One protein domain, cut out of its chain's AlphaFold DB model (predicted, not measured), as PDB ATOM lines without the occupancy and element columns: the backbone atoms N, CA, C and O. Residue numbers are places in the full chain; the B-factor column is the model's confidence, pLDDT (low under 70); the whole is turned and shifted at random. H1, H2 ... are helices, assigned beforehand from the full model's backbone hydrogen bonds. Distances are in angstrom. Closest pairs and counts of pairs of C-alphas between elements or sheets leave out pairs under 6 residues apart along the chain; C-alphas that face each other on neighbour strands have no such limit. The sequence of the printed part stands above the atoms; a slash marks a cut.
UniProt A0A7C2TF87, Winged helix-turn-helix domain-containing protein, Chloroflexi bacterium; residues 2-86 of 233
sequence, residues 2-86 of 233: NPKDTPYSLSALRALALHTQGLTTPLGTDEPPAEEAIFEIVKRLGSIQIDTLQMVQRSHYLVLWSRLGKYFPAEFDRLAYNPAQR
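AT A GLANCE: This is residues 2 to 86 of the 233 residues of the protein "Winged helix-turn-helix domain-containing protein" of Chloroflexi bacterium (UniProt A0A7C2TF87). A small head of three short helices, H2, H3 and H4, has an arm on one side, made by H1 and the residues before it, of which residues 2 to 14, with 10 to 14 belonging to H1, stick out free at one end of the longest axis. In the head H2 packs on both H3 and H4, nearly at right angles to each, and a loop, residues 52 to 57, also sticks out. The printed part has 85 residues with four named helices, in the order H1, H2, H3, H4, and no named strand. The class is all helix, although under half of the residues, 41 of 85, are in named elements. The whole is loose, with a radius of gyration of the C-alphas of 15.5 A, and elongated, spanning 49 by 30 by 27 A.

IN THESE COORDINATES: The printed part begins at Asn 2. H1, residues 10 to 20, starts with C-alpha 10 at (-33.060, 36.958, 37.078) and is 15.3 A long from first to last C-alpha. H2, residues 35 to 45, is 15.9 A long, starting with C-alpha 35 at (1.248, 32.617, 39.557). H3, residues 59 to 68, is 14.3 A long. H4, residues 73 to 81, is 12.2 A long and ends with C-alpha 81 at (3.562, 22.831, 30.549).

HOW THE PARTS SIT: H1 touches no helix. It is close to H2 but not clearly touching, the closest C-alphas being those of Thr 20 and Arg 44, 7.5 A apart. H1 and H2 run opposite ways at a steep tilt of 37 degrees, only just past shallow. H1 is apart from H3 and from H4. H2 and H3 touch, with the C-alphas of Ile 41 and Leu 64 closest at 7.3 A. Their lines stand at 71 degrees, only just about perpendicular. H2 and H4 touch as well, with the C-alphas of Glu 35 and Glu 75 closest at 5.9 A, and their lines too stand at 71 degrees, only just about perpendicular. H3 and H4 are close but not clearly touching: their closest C-alphas, those of Tyr 61 and Pro 73, are 6.7 A apart. These two run opposite ways at a steep tilt of 63 degrees. In H1, H2 and H4 every O i to N i+4 pair is within hydrogen-bond range; in H3 it is 5 of 6.

THE WHOLE: The C-alphas farthest apart, those of Lys 4 and Ala 84, are 50.0 A apart. Without the stretches that stand free, the body of 66 residues spans 38 by 26 by 20 A. The printed part has no cut. The links from H1 to H2, residues 21 to 34, and from H2 to H3, residues 46 to 58, are long; the link from H3 to H4 is tight. The mean pLDDT of the printed part is 90.2, and residues 2 to 4 and 28 to 29 are under 70.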
ATOM      1  N   ASN A   2     -39.441  25.838  34.263       51.69
ATOM      2  CA  ASN A   2     -39.790  27.146  33.680       51.69
ATOM      3  C   ASN A   2     -38.936  28.211  34.400       51.69
ATOM      4  O   ASN A   2     -38.927  28.208  35.629       51.69
ATOM      5  N   PRO A   3     -38.236  29.135  33.712       54.09
ATOM      6  CA  PRO A   3     -37.456  30.194  34.370       54.09
ATOM      7  C   PRO A   3     -38.262  31.063  35.354       54.09
ATOM      8  O   PRO A   3     -37.684  31.866  36.079       54.09
ATOM      9  N   LYS A   4     -39.595  30.925  35.360       54.84
ATOM     10  CA  LYS A   4     -40.539  31.576  36.273       54.84
ATOM     11  C   LYS A   4     -40.735  30.862  37.624       54.84
ATOM     12  O   LYS A   4     -41.354  31.460  38.495       54.84
ATOM     13  N   ASP A   5     -40.208  29.650  37.811       72.38
ATOM     14  CA  ASP A   5     -40.452  28.825  39.014       72.38
ATOM     15  C   ASP A   5     -39.328  28.913  40.068       72.38
ATOM     16  O   ASP A   5     -39.377  28.248  41.100       72.38
ATOM     17  N   THR A   6     -38.293  29.726  39.828       76.44
ATOM     18  CA  THR A   6     -37.211  29.955  40.798       76.44
ATOM     19  C   THR A   6     -37.596  31.056  41.795       76.44
ATOM     20  O   THR A   6     -38.117  32.093  41.379       76.44
ATOM     21  N   PRO A   7     -37.322  30.895  43.109       87.06
ATOM     22  CA  PRO A   7     -37.595  31.937  44.102       87.06
ATOM     23  C   PRO A   7     -36.671  33.163  43.955       87.06
ATOM     24  O   PRO A   7     -36.865  34.165  44.643       87.06
ATOM     25  N   TYR A   8     -35.664  33.103  43.076       89.06
ATOM     26  CA  TYR A   8     -34.685  34.165  42.859       89.06
ATOM     27  C   TYR A   8     -34.975  34.967  41.589       89.06
ATOM     28  O   TYR A   8     -35.309  34.419  40.541       89.06
ATOM     29  N   SER A   9     -34.770  36.285  41.639       91.62
ATOM     30  CA  SER A   9     -34.892  37.127  40.448       91.62
ATOM     31  C   SER A   9     -33.788  36.830  39.423       91.62
ATOM     32  O   SER A   9     -32.663  36.462  39.767       91.62
ATOM     33  N   LEU A  10     -34.062  37.092  38.141       90.56
ATOM     34  CA  LEU A  10     -33.060  36.958  37.078       90.56
ATOM     35  C   LEU A  10     -31.814  37.828  37.322       90.56
ATOM     36  O   LEU A  10     -30.705  37.435  36.963       90.56
ATOM     37  N   SER A  11     -31.973  39.008  37.929       94.00
ATOM     38  CA  SER A  11     -30.842  39.870  38.290       94.00
ATOM     39  C   SER A  11     -29.966  39.244  39.374       94.00
ATOM     40  O   SER A  11     -28.745  39.292  39.246       94.00
ATOM     41  N   ALA A  12     -30.564  38.604  40.385       93.19
ATOM     42  CA  ALA A  12     -29.826  37.896  41.427       93.19
ATOM     43  C   ALA A  12     -29.050  36.702  40.851       93.19
ATOM     44  O   ALA A  12     -27.862  36.559  41.123       93.19
ATOM     45  N   LEU A  13     -29.683  35.901  39.986       92.19
ATOM     46  CA  LEU A  13     -29.029  34.756  39.339       92.19
ATOM     47  C   LEU A  13     -27.867  35.191  38.433       92.19
ATOM     48  O   LEU A  13     -26.804  34.578  38.457       92.19
ATOM     49  N   ARG A  14     -28.029  36.285  37.675       92.31
ATOM     50  CA  ARG A  14     -26.942  36.868  36.868       92.31
ATOM     51  C   ARG A  14     -25.796  37.380  37.731       92.31
ATOM     52  O   ARG A  14     -24.644  37.117  37.409       92.31
ATOM     53  N   ALA A  15     -26.098  38.099  38.811       93.44
ATOM     54  CA  ALA A  15     -25.077  38.600  39.728       93.44
ATOM     55  C   ALA A  15     -24.298  37.448  40.374       93.44
ATOM     56  O   ALA A  15     -23.072  37.512  40.441       93.44
ATOM     57  N   LEU A  16     -24.993  36.376  40.771       93.44
ATOM     58  CA  LEU A  16     -24.371  35.159  41.284       93.44
ATOM     59  C   LEU A  16     -23.465  34.512  40.232       93.44
ATOM     60  O   LEU A  16     -22.298  34.293  40.524       93.44
ATOM     61  N   ALA A  17     -23.952  34.290  39.008       92.94
ATOM     62  CA  ALA A  17     -23.158  33.686  37.934       92.94
ATOM     63  C   ALA A  17     -21.916  34.520  37.564       92.94
ATOM     64  O   ALA A  17     -20.835  33.976  37.345       92.94
ATOM     65  N   LEU A  18     -22.040  35.851  37.518       93.88
ATOM     66  CA  LEU A  18     -20.895  36.742  37.310       93.88
ATOM     67  C   LEU A  18     -19.920  36.668  38.487       93.88
ATOM     68  O   LEU A  18     -18.705  36.657  38.284       93.88
ATOM     69  N   HIS A  19     -20.437  36.607  39.715       93.88
ATOM     70  CA  HIS A  19     -19.607  36.501  40.902       93.88
ATOM     71  C   HIS A  19     -18.856  35.175  40.935       93.88
ATOM     72  O   HIS A  19     -17.637  35.199  41.062       93.88
ATOM     73  N   THR A  20     -19.512  34.026  40.766       94.19
ATOM     74  CA  THR A  20     -18.847  32.713  40.778       94.19
ATOM     75  C   THR A  20     -17.790  32.593  39.691       94.19
ATOM     76  O   THR A  20     -16.719  32.059  39.952       94.19
ATOM     77  N   GLN A  21     -17.999  33.220  38.534       93.62
ATOM     78  CA  GLN A  21     -17.008  33.270  37.459       93.62
ATOM     79  C   GLN A  21     -15.879  34.292  37.674       93.62
ATOM     80  O   GLN A  21     -14.993  34.387  36.828       93.62
ATOM     81  N   GLY A  22     -15.883  35.057  38.769       93.12
ATOM     82  CA  GLY A  22     -14.836  36.036  39.084       93.12
ATOM     83  C   GLY A  22     -14.921  37.335  38.274       93.12
ATOM     84  O   GLY A  22     -13.921  38.024  38.131       93.12
ATOM     85  N   LEU A  23     -16.098  37.673  37.740       93.69
ATOM     86  CA  LEU A  23     -16.317  38.848  36.883       93.69
ATOM     87  C   LEU A  23     -16.878  40.067  37.634       93.69
ATOM     88  O   LEU A  23     -17.101  41.110  37.028       93.69
ATOM     89  N   THR A  24     -17.134  39.951  38.939       90.50
ATOM     90  CA  THR A  24     -17.603  41.075  39.775       90.50
ATOM     91  C   THR A  24     -16.502  41.718  40.611       90.50
ATOM     92  O   THR A  24     -16.757  42.700  41.302       90.50
ATOM     93  N   THR A  25     -15.284  41.176  40.565       80.44
ATOM     94  CA  THR A  25     -14.125  41.781  41.231       80.44
ATOM     95  C   THR A  25     -13.500  42.794  40.274       80.44
ATOM     96  O   THR A  25     -13.305  42.447  39.107       80.44
ATOM     97  N   PRO A  26     -13.211  44.037  40.709       74.62
ATOM     98  CA  PRO A  26     -12.452  44.974  39.892       74.62
ATOM     99  C   PRO A  26     -11.150  44.325  39.421       74.62
ATOM    100  O   PRO A  26     -10.523  43.586  40.181       74.62
ATOM    101  N   LEU A  27     -10.754  44.602  38.178       76.94
ATOM    102  CA  LEU A  27      -9.445  44.175  37.688       76.94
ATOM    103  C   LEU A  27      -8.373  44.717  38.644       76.94
ATOM    104  O   LEU A  27      -8.513  45.833  39.152       76.94
ATOM    105  N   GLY A  28      -7.369  43.888  38.937       65.81
ATOM    106  CA  GLY A  28      -6.338  44.188  39.928       65.81
ATOM    107  C   GLY A  28      -5.579  45.488  39.650       65.81
ATOM    108  O   GLY A  28      -5.738  46.131  38.613       65.81
ATOM    109  N   THR A  29      -4.736  45.869  40.606       69.31
ATOM    110  CA  THR A  29      -3.765  46.965  40.478       69.31
ATOM    111  C   THR A  29      -2.869  46.803  39.239       69.31
ATOM    112  O   THR A  29      -2.806  45.729  38.649       69.31
ATOM    113  N   ASP A  30      -2.106  47.835  38.872       72.88
ATOM    114  CA  ASP A  30      -1.175  47.777  37.727       72.88
ATOM    115  C   ASP A  30      -0.077  46.696  37.845       72.88
ATOM    116  O   ASP A  30       0.575  46.348  36.850       72.88
ATOM    117  N   GLU A  31       0.134  46.174  39.055       83.19
ATOM    118  CA  GLU A  31       1.047  45.071  39.338       83.19
ATOM    119  C   GLU A  31       0.472  43.722  38.875       83.19
ATOM    120  O   GLU A  31      -0.638  43.355  39.267       83.19
ATOM    121  N   PRO A  32       1.228  42.956  38.066       84.00
ATOM    122  CA  PRO A  32       0.812  41.629  37.638       84.00
ATOM    123  C   PRO A  32       0.580  40.683  38.823       84.00
ATOM    124  O   PRO A  32       1.397  40.654  39.747       84.00
ATOM    125  N   PRO A  33      -0.493  39.874  38.800       87.75
ATOM    126  CA  PRO A  33      -0.777  38.934  39.871       87.75
ATOM    127  C   PRO A  33       0.279  37.825  39.929       87.75
ATOM    128  O   PRO A  33       0.886  37.466  38.918       87.75
ATOM    129  N   ALA A  34       0.450  37.242  41.115       90.69
ATOM    130  CA  ALA A  34       1.283  36.059  41.299       90.69
ATOM    131  C   ALA A  34       0.723  34.842  40.538       90.69
ATOM    132  O   ALA A  34      -0.486  34.736  40.313       90.69
ATOM    133  N   GLU A  35       1.597  33.881  40.224       93.62
ATOM    134  CA  GLU A  35       1.248  32.617  39.557       93.62
ATOM    135  C   GLU A  35       0.091  31.876  40.263       93.62
ATOM    136  O   GLU A  35      -0.810  31.355  39.605       93.62
ATOM    137  N   GLU A  36       0.038  31.919  41.601       95.38
ATOM    138  CA  GLU A  36      -1.044  31.296  42.379       95.38
ATOM    139  C   GLU A  36      -2.418  31.887  42.052       95.38
ATOM    140  O   GLU A  36      -3.388  31.152  41.903       95.38
ATOM    141  N   ALA A  37      -2.520  33.206  41.875       94.12
ATOM    142  CA  ALA A  37      -3.794  33.843  41.549       94.12
ATOM    143  C   ALA A  37      -4.290  33.436  40.152       94.12
ATOM    144  O   ALA A  37      -5.496  33.310  39.941       94.12
ATOM    145  N   ILE A  38      -3.376  33.174  39.209       95.94
ATOM    146  CA  ILE A  38      -3.729  32.609  37.901       95.94
ATOM    147  C   ILE A  38      -4.316  31.210  38.085       95.94
ATOM    148  O   ILE A  38      -5.392  30.923  37.555       95.94
ATOM    149  N   PHE A  39      -3.644  30.351  38.855       97.56
ATOM    150  CA  PHE A  39      -4.119  28.993  39.102       97.56
ATOM    151  C   PHE A  39      -5.473  28.966  39.823       97.56
ATOM    152  O   PHE A  39      -6.364  28.226  39.409       97.56
ATOM    153  N   GLU A  40      -5.679  29.823  40.824       96.12
ATOM    154  CA  GLU A  40      -6.951  29.933  41.543       96.12
ATOM    155  C   GLU A  40      -8.112  30.341  40.626       96.12
ATOM    156  O   GLU A  40      -9.222  29.830  40.774       96.12
ATOM    157  N   ILE A  41      -7.875  31.189  39.616       96.06
ATOM    158  CA  ILE A  41      -8.895  31.465  38.594       96.06
ATOM    159  C   ILE A  41      -9.192  30.222  37.750       96.06
ATOM    160  O   ILE A  41     -10.359  29.945  37.478       96.06
ATOM    161  N   VAL A  42      -8.179  29.449  37.358       97.19
ATOM    162  CA  VAL A  42      -8.392  28.202  36.604       97.19
ATOM    163  C   VAL A  42      -9.192  27.195  37.435       97.19
ATOM    164  O   VAL A  42     -10.153  26.626  36.917       97.19
ATOM    165  N   LYS A  43      -8.877  27.032  38.730       96.50
ATOM    166  CA  LYS A  43      -9.663  26.193  39.650       96.50
ATOM    167  C   LYS A  43     -11.094  26.688  39.799       96.50
ATOM    168  O   LYS A  43     -12.024  25.895  39.718       96.50
ATOM    169  N   ARG A  44     -11.277  27.998  39.987       95.50
ATOM    170  CA  ARG A  44     -12.593  28.628  40.155       95.50
ATOM    171  C   ARG A  44     -13.508  28.417  38.952       95.50
ATOM    172  O   ARG A  44     -14.717  28.339  39.128       95.50
ATOM    173  N   LEU A  45     -12.947  28.373  37.745       95.56
ATOM    174  CA  LEU A  45     -13.704  28.122  36.519       95.56
ATOM    175  C   LEU A  45     -13.897  26.628  36.227       95.56
ATOM    176  O   LEU A  45     -14.719  26.285  35.378       95.56
ATOM    177  N   GLY A  46     -13.112  25.752  36.860       94.88
ATOM    178  CA  GLY A  46     -13.081  24.303  36.635       94.88
ATOM    179  C   GLY A  46     -12.471  23.888  35.290       94.88
ATOM    180  O   GLY A  46     -11.778  22.878  35.196       94.88
ATOM    181  N   SER A  47     -12.686  24.670  34.230       95.81
ATOM    182  CA  SER A  47     -12.035  24.491  32.935       95.81
ATOM    183  C   SER A  47     -12.041  25.780  32.112       95.81
ATOM    184  O   SER A  47     -12.940  26.610  32.239       95.81
ATOM    185  N   ILE A  48     -11.050  25.945  31.234       97.12
ATOM    186  CA  ILE A  48     -10.984  27.061  30.282       97.12
ATOM    187  C   ILE A  48     -10.866  26.507  28.867       97.12
ATOM    188  O   ILE A  48      -9.884  25.841  28.539       97.12
ATOM    189  N   GLN A  49     -11.844  26.811  28.014       96.38
ATOM    190  CA  GLN A  49     -11.863  26.341  26.632       96.38
ATOM    191  C   GLN A  49     -10.662  26.859  25.826       96.38
ATOM    192  O   GLN A  49     -10.334  28.051  25.819       96.38
ATOM    193  N   ILE A  50     -10.056  25.948  25.072       95.69
ATOM    194  CA  ILE A  50      -8.992  26.203  24.112       95.69
ATOM    195  C   ILE A  50      -9.624  26.484  22.747       95.69
ATOM    196  O   ILE A  50     -10.218  25.595  22.138       95.69
ATOM    197  N   ASP A  51      -9.461  27.708  22.247       91.25
ATOM    198  CA  ASP A  51      -9.885  28.098  20.900       91.25
ATOM    199  C   ASP A  51      -8.680  28.312  19.969       91.25
ATOM    200  O   ASP A  51      -7.601  28.742  20.384       91.25
ATOM    201  N   THR A  52      -8.881  27.992  18.694       84.00
ATOM    202  CA  THR A  52      -7.915  28.156  17.601       84.00
ATOM    203  C   THR A  52      -7.877  29.567  17.018       84.00
ATOM    204  O   THR A  52      -6.856  29.947  16.441       84.00
ATOM    205  N   LEU A  53      -8.945  30.355  17.174       84.88
ATOM    206  CA  LEU A  53      -9.004  31.727  16.678       84.88
ATOM    207  C   LEU A  53      -8.120  32.656  17.522       84.88
ATOM    208  O   LEU A  53      -8.111  32.594  18.750       84.88
ATOM    209  N   GLN A  54      -7.373  33.539  16.851       89.06
ATOM    210  CA  GLN A  54      -6.369  34.408  17.486       89.06
ATOM    211  C   GLN A  54      -6.352  35.842  16.926       89.06
ATOM    212  O   GLN A  54      -5.306  36.476  16.912       89.06
ATOM    213  N   MET A  55      -7.490  36.360  16.444       86.94
ATOM    214  CA  MET A  55      -7.553  37.693  15.809       86.94
ATOM    215  C   MET A  55      -7.050  38.830  16.710       86.94
ATOM    216  O   MET A  55      -6.453  39.780  16.218       86.94
ATOM    217  N   VAL A  56      -7.296  38.731  18.018       87.62
ATOM    218  CA  VAL A  56      -6.765  39.655  19.035       87.62
ATOM    219  C   VAL A  56      -5.769  38.904  19.907       87.62
ATOM    220  O   VAL A  56      -4.594  39.240  19.987       87.62
ATOM    221  N   GLN A  57      -6.269  37.851  20.546       92.06
ATOM    222  CA  GLN A  57      -5.528  36.864  21.307       92.06
ATOM    223  C   GLN A  57      -6.425  35.618  21.420       92.06
ATOM    224  O   GLN A  57      -7.631  35.700  21.171       92.06
ATOM    225  N   ARG A  58      -5.863  34.460  21.768       94.06
ATOM    226  CA  ARG A  58      -6.646  33.239  22.002       94.06
ATOM    227  C   ARG A  58      -7.565  33.359  23.218       94.06
ATOM    228  O   ARG A  58      -7.242  34.038  24.195       94.06
ATOM    229  N   SER A  59      -8.686  32.640  23.163       93.69
ATOM    230  CA  SER A  59      -9.780  32.684  24.145       93.69
ATOM    231  C   SER A  59      -9.315  32.560  25.598       93.69
ATOM    232  O   SER A  59      -9.664  33.395  26.424       93.69
ATOM    233  N   HIS A  60      -8.506  31.551  25.916       95.06
ATOM    234  CA  HIS A  60      -8.070  31.250  27.281       95.06
ATOM    235  C   HIS A  60      -7.275  32.395  27.907       95.06
ATOM    236  O   HIS A  60      -7.476  32.711  29.078       95.06
ATOM    237  N   TYR A  61      -6.445  33.081  27.118       95.75
ATOM    238  CA  TYR A  61      -5.717  34.232  27.631       95.75
ATOM    239  C   TYR A  61      -6.639  35.424  27.909       95.75
ATOM    240  O   TYR A  61      -6.435  36.130  28.898       95.75
ATOM    241  N   LEU A  62      -7.661  35.636  27.069       95.06
ATOM    242  CA  LEU A  62      -8.671  36.684  27.259       95.06
ATOM    243  C   LEU A  62      -9.590  36.389  28.453       95.06
ATOM    244  O   LEU A  62      -9.936  37.304  29.197       95.06
ATOM    245  N   VAL A  63      -9.943  35.119  28.667       95.38
ATOM    246  CA  VAL A  63     -10.721  34.651  29.828       95.38
ATOM    247  C   VAL A  63      -9.991  34.972  31.131       95.38
ATOM    248  O   VAL A  63     -10.609  35.481  32.066       95.38
ATOM    249  N   LEU A  64      -8.686  34.709  31.200       95.00
ATOM    250  CA  LEU A  64      -7.874  35.058  32.368       95.00
ATOM    251  C   LEU A  64      -7.730  36.575  32.516       95.00
ATOM    252  O   LEU A  64      -7.946  37.108  33.603       95.00
ATOM    253  N   TRP A  65      -7.452  37.286  31.419       93.94
ATOM    254  CA  TRP A  65      -7.316  38.745  31.421       93.94
ATOM    255  C   TRP A  65      -8.572  39.445  31.954       93.94
ATOM    256  O   TRP A  65      -8.466  40.354  32.773       93.94
ATOM    257  N   SER A  66      -9.770  38.986  31.576       93.38
ATOM    258  CA  SER A  66     -11.028  39.598  32.020       93.38
ATOM    259  C   SER A  66     -11.315  39.433  33.521       93.38
ATOM    260  O   SER A  66     -12.309  39.971  33.999       93.38
ATOM    261  N   ARG A  67     -10.512  38.641  34.243       93.31
ATOM    262  CA  ARG A  67     -10.651  38.352  35.684       93.31
ATOM    263  C   ARG A  67      -9.468  38.867  36.493       93.31
ATOM    264  O   ARG A  67      -9.634  39.282  37.631       93.31
ATOM    265  N   LEU A  68      -8.277  38.823  35.901       91.75
ATOM    266  CA  LEU A  68      -7.013  39.155  36.556       91.75
ATOM    267  C   LEU A  68      -6.499  40.552  36.200       91.75
ATOM    268  O   LEU A  68      -5.680  41.103  36.925       91.75
ATOM    269  N   GLY A  69      -6.954  41.127  35.087       91.25
ATOM    270  CA  GLY A  69      -6.349  42.320  34.514       91.25
ATOM    271  C   GLY A  69      -5.016  41.987  33.846       91.25
ATOM    272  O   GLY A  69      -4.885  40.981  33.146       91.25
ATOM    273  N   LYS A  70      -4.020  42.855  34.020       90.44
ATOM    274  CA  LYS A  70      -2.693  42.686  33.423       90.44
ATOM    275  C   LYS A  70      -1.960  41.518  34.094       90.44
ATOM    276  O   LYS A  70      -1.584  41.616  35.249       90.44
ATOM    277  N   TYR A  71      -1.702  40.443  33.354       92.56
ATOM    278  CA  TYR A  71      -0.862  39.320  33.785       92.56
ATOM    279  C   TYR A  71       0.060  38.890  32.638       92.56
ATOM    280  O   TYR A  71      -0.129  39.309  31.493       92.56
ATOM    281  N   PHE A  72       1.059  38.059  32.933       93.06
ATOM    282  CA  PHE A  72       1.960  37.518  31.920       93.06
ATOM    283  C   PHE A  72       1.476  36.136  31.453       93.06
ATOM    284  O   PHE A  72       1.471  35.205  32.258       93.06
ATOM    285  N   PRO A  73       1.122  35.953  30.165       94.12
ATOM    286  CA  PRO A  73       0.700  34.655  29.623       94.12
ATOM    287  C   PRO A  73       1.681  33.508  29.889       94.12
ATOM    288  O   PRO A  73       1.253  32.385  30.136       94.12
ATOM    289  N   ALA A  74       2.983  33.806  29.934       95.00
ATOM    290  CA  ALA A  74       4.017  32.820  30.230       95.00
ATOM    291  C   ALA A  74       3.836  32.145  31.602       95.00
ATOM    292  O   ALA A  74       4.173  30.978  31.750       95.00
ATOM    293  N   GLU A  75       3.280  32.842  32.598       95.88
ATOM    294  CA  GLU A  75       3.003  32.276  33.928       95.88
ATOM    295  C   GLU A  75       1.909  31.199  33.843       95.88
ATOM    296  O   GLU A  75       2.025  30.127  34.433       95.88
ATOM    297  N   PHE A  76       0.872  31.444  33.033       97.06
ATOM    298  CA  PHE A  76      -0.150  30.443  32.732       97.06
ATOM    299  C   PHE A  76       0.432  29.254  31.956       97.06
ATOM    300  O   PHE A  76       0.160  28.101  32.294       97.06
ATOM    301  N   ASP A  77       1.276  29.518  30.955       97.06
ATOM    302  CA  ASP A  77       1.916  28.461  30.170       97.06
ATOM    303  C   ASP A  77       2.845  27.594  31.045       97.06
ATOM    304  O   ASP A  77       2.900  26.377  30.864       97.06
ATOM    305  N   ARG A  78       3.523  28.172  32.051       97.50
ATOM    306  CA  ARG A  78       4.304  27.402  33.038       97.50
ATOM    307  C   ARG A  78       3.417  26.474  33.859       97.50
ATOM    308  O   ARG A  78       3.741  25.295  33.972       97.50
ATOM    309  N   LEU A  79       2.277  26.958  34.352       98.25
ATOM    310  CA  LEU A  79       1.308  26.113  35.056       98.25
ATOM    311  C   LEU A  79       0.778  24.967  34.176       98.25
ATOM    312  O   LEU A  79       0.442  23.905  34.706       98.25
ATOM    313  N   ALA A  80       0.703  25.158  32.857       98.19
ATOM    314  CA  ALA A  80       0.222  24.150  31.914       98.19
ATOM    315  C   ALA A  80       1.296  23.160  31.441       98.19
ATOM    316  O   ALA A  80       0.960  22.002  31.189       98.19
ATOM    317  N   TYR A  81       2.555  23.585  31.307       98.25
ATOM    318  CA  TYR A  81       3.562  22.831  30.549       98.25
ATOM    319  C   TYR A  81       4.929  22.693  31.231       98.25
ATOM    320  O   TYR A  81       5.679  21.787  30.878       98.25
ATOM    321  N   ASN A  82       5.283  23.530  32.215       97.69
ATOM    322  CA  ASN A  82       6.575  23.408  32.899       97.69
ATOM    323  C   ASN A  82       6.560  22.199  33.856       97.69
ATOM    324  O   ASN A  82       5.800  22.237  34.819       97.69
ATOM    325  N   PRO A  83       7.418  21.175  33.689       95.88
ATOM    326  CA  PRO A  83       7.354  19.957  34.505       95.88
ATOM    327  C   PRO A  83       7.443  20.176  36.024       95.88
ATOM    328  O   PRO A  83       6.823  19.436  36.781       95.88
ATOM    329  N   ALA A  84       8.184  21.192  36.480       95.69
ATOM    330  CA  ALA A  84       8.367  21.478  37.903       95.69
ATOM    331  C   ALA A  84       7.200  22.267  38.521       95.69
ATOM    332  O   ALA A  84       6.969  22.172  39.725       95.69
ATOM    333  N   GLN A  85       6.469  23.041  37.715       96.50
ATOM    334  CA  GLN A  85       5.382  23.925  38.167       96.50
ATOM    335  C   GLN A  85       3.999  23.478  37.680       96.50
ATOM    336  O   GLN A  85       2.994  24.124  37.978       96.50
ATOM    337  N   ARG A  86       3.931  22.387  36.912       98.06
ATOM    338  CA  ARG A  86       2.712  21.957  36.238       98.06
ATOM    339  C   ARG A  86       1.603  21.679  37.242       98.06
ATOM    340  O   ARG A  86       1.732  20.796  38.084       98.06
TER     341      ARG A  86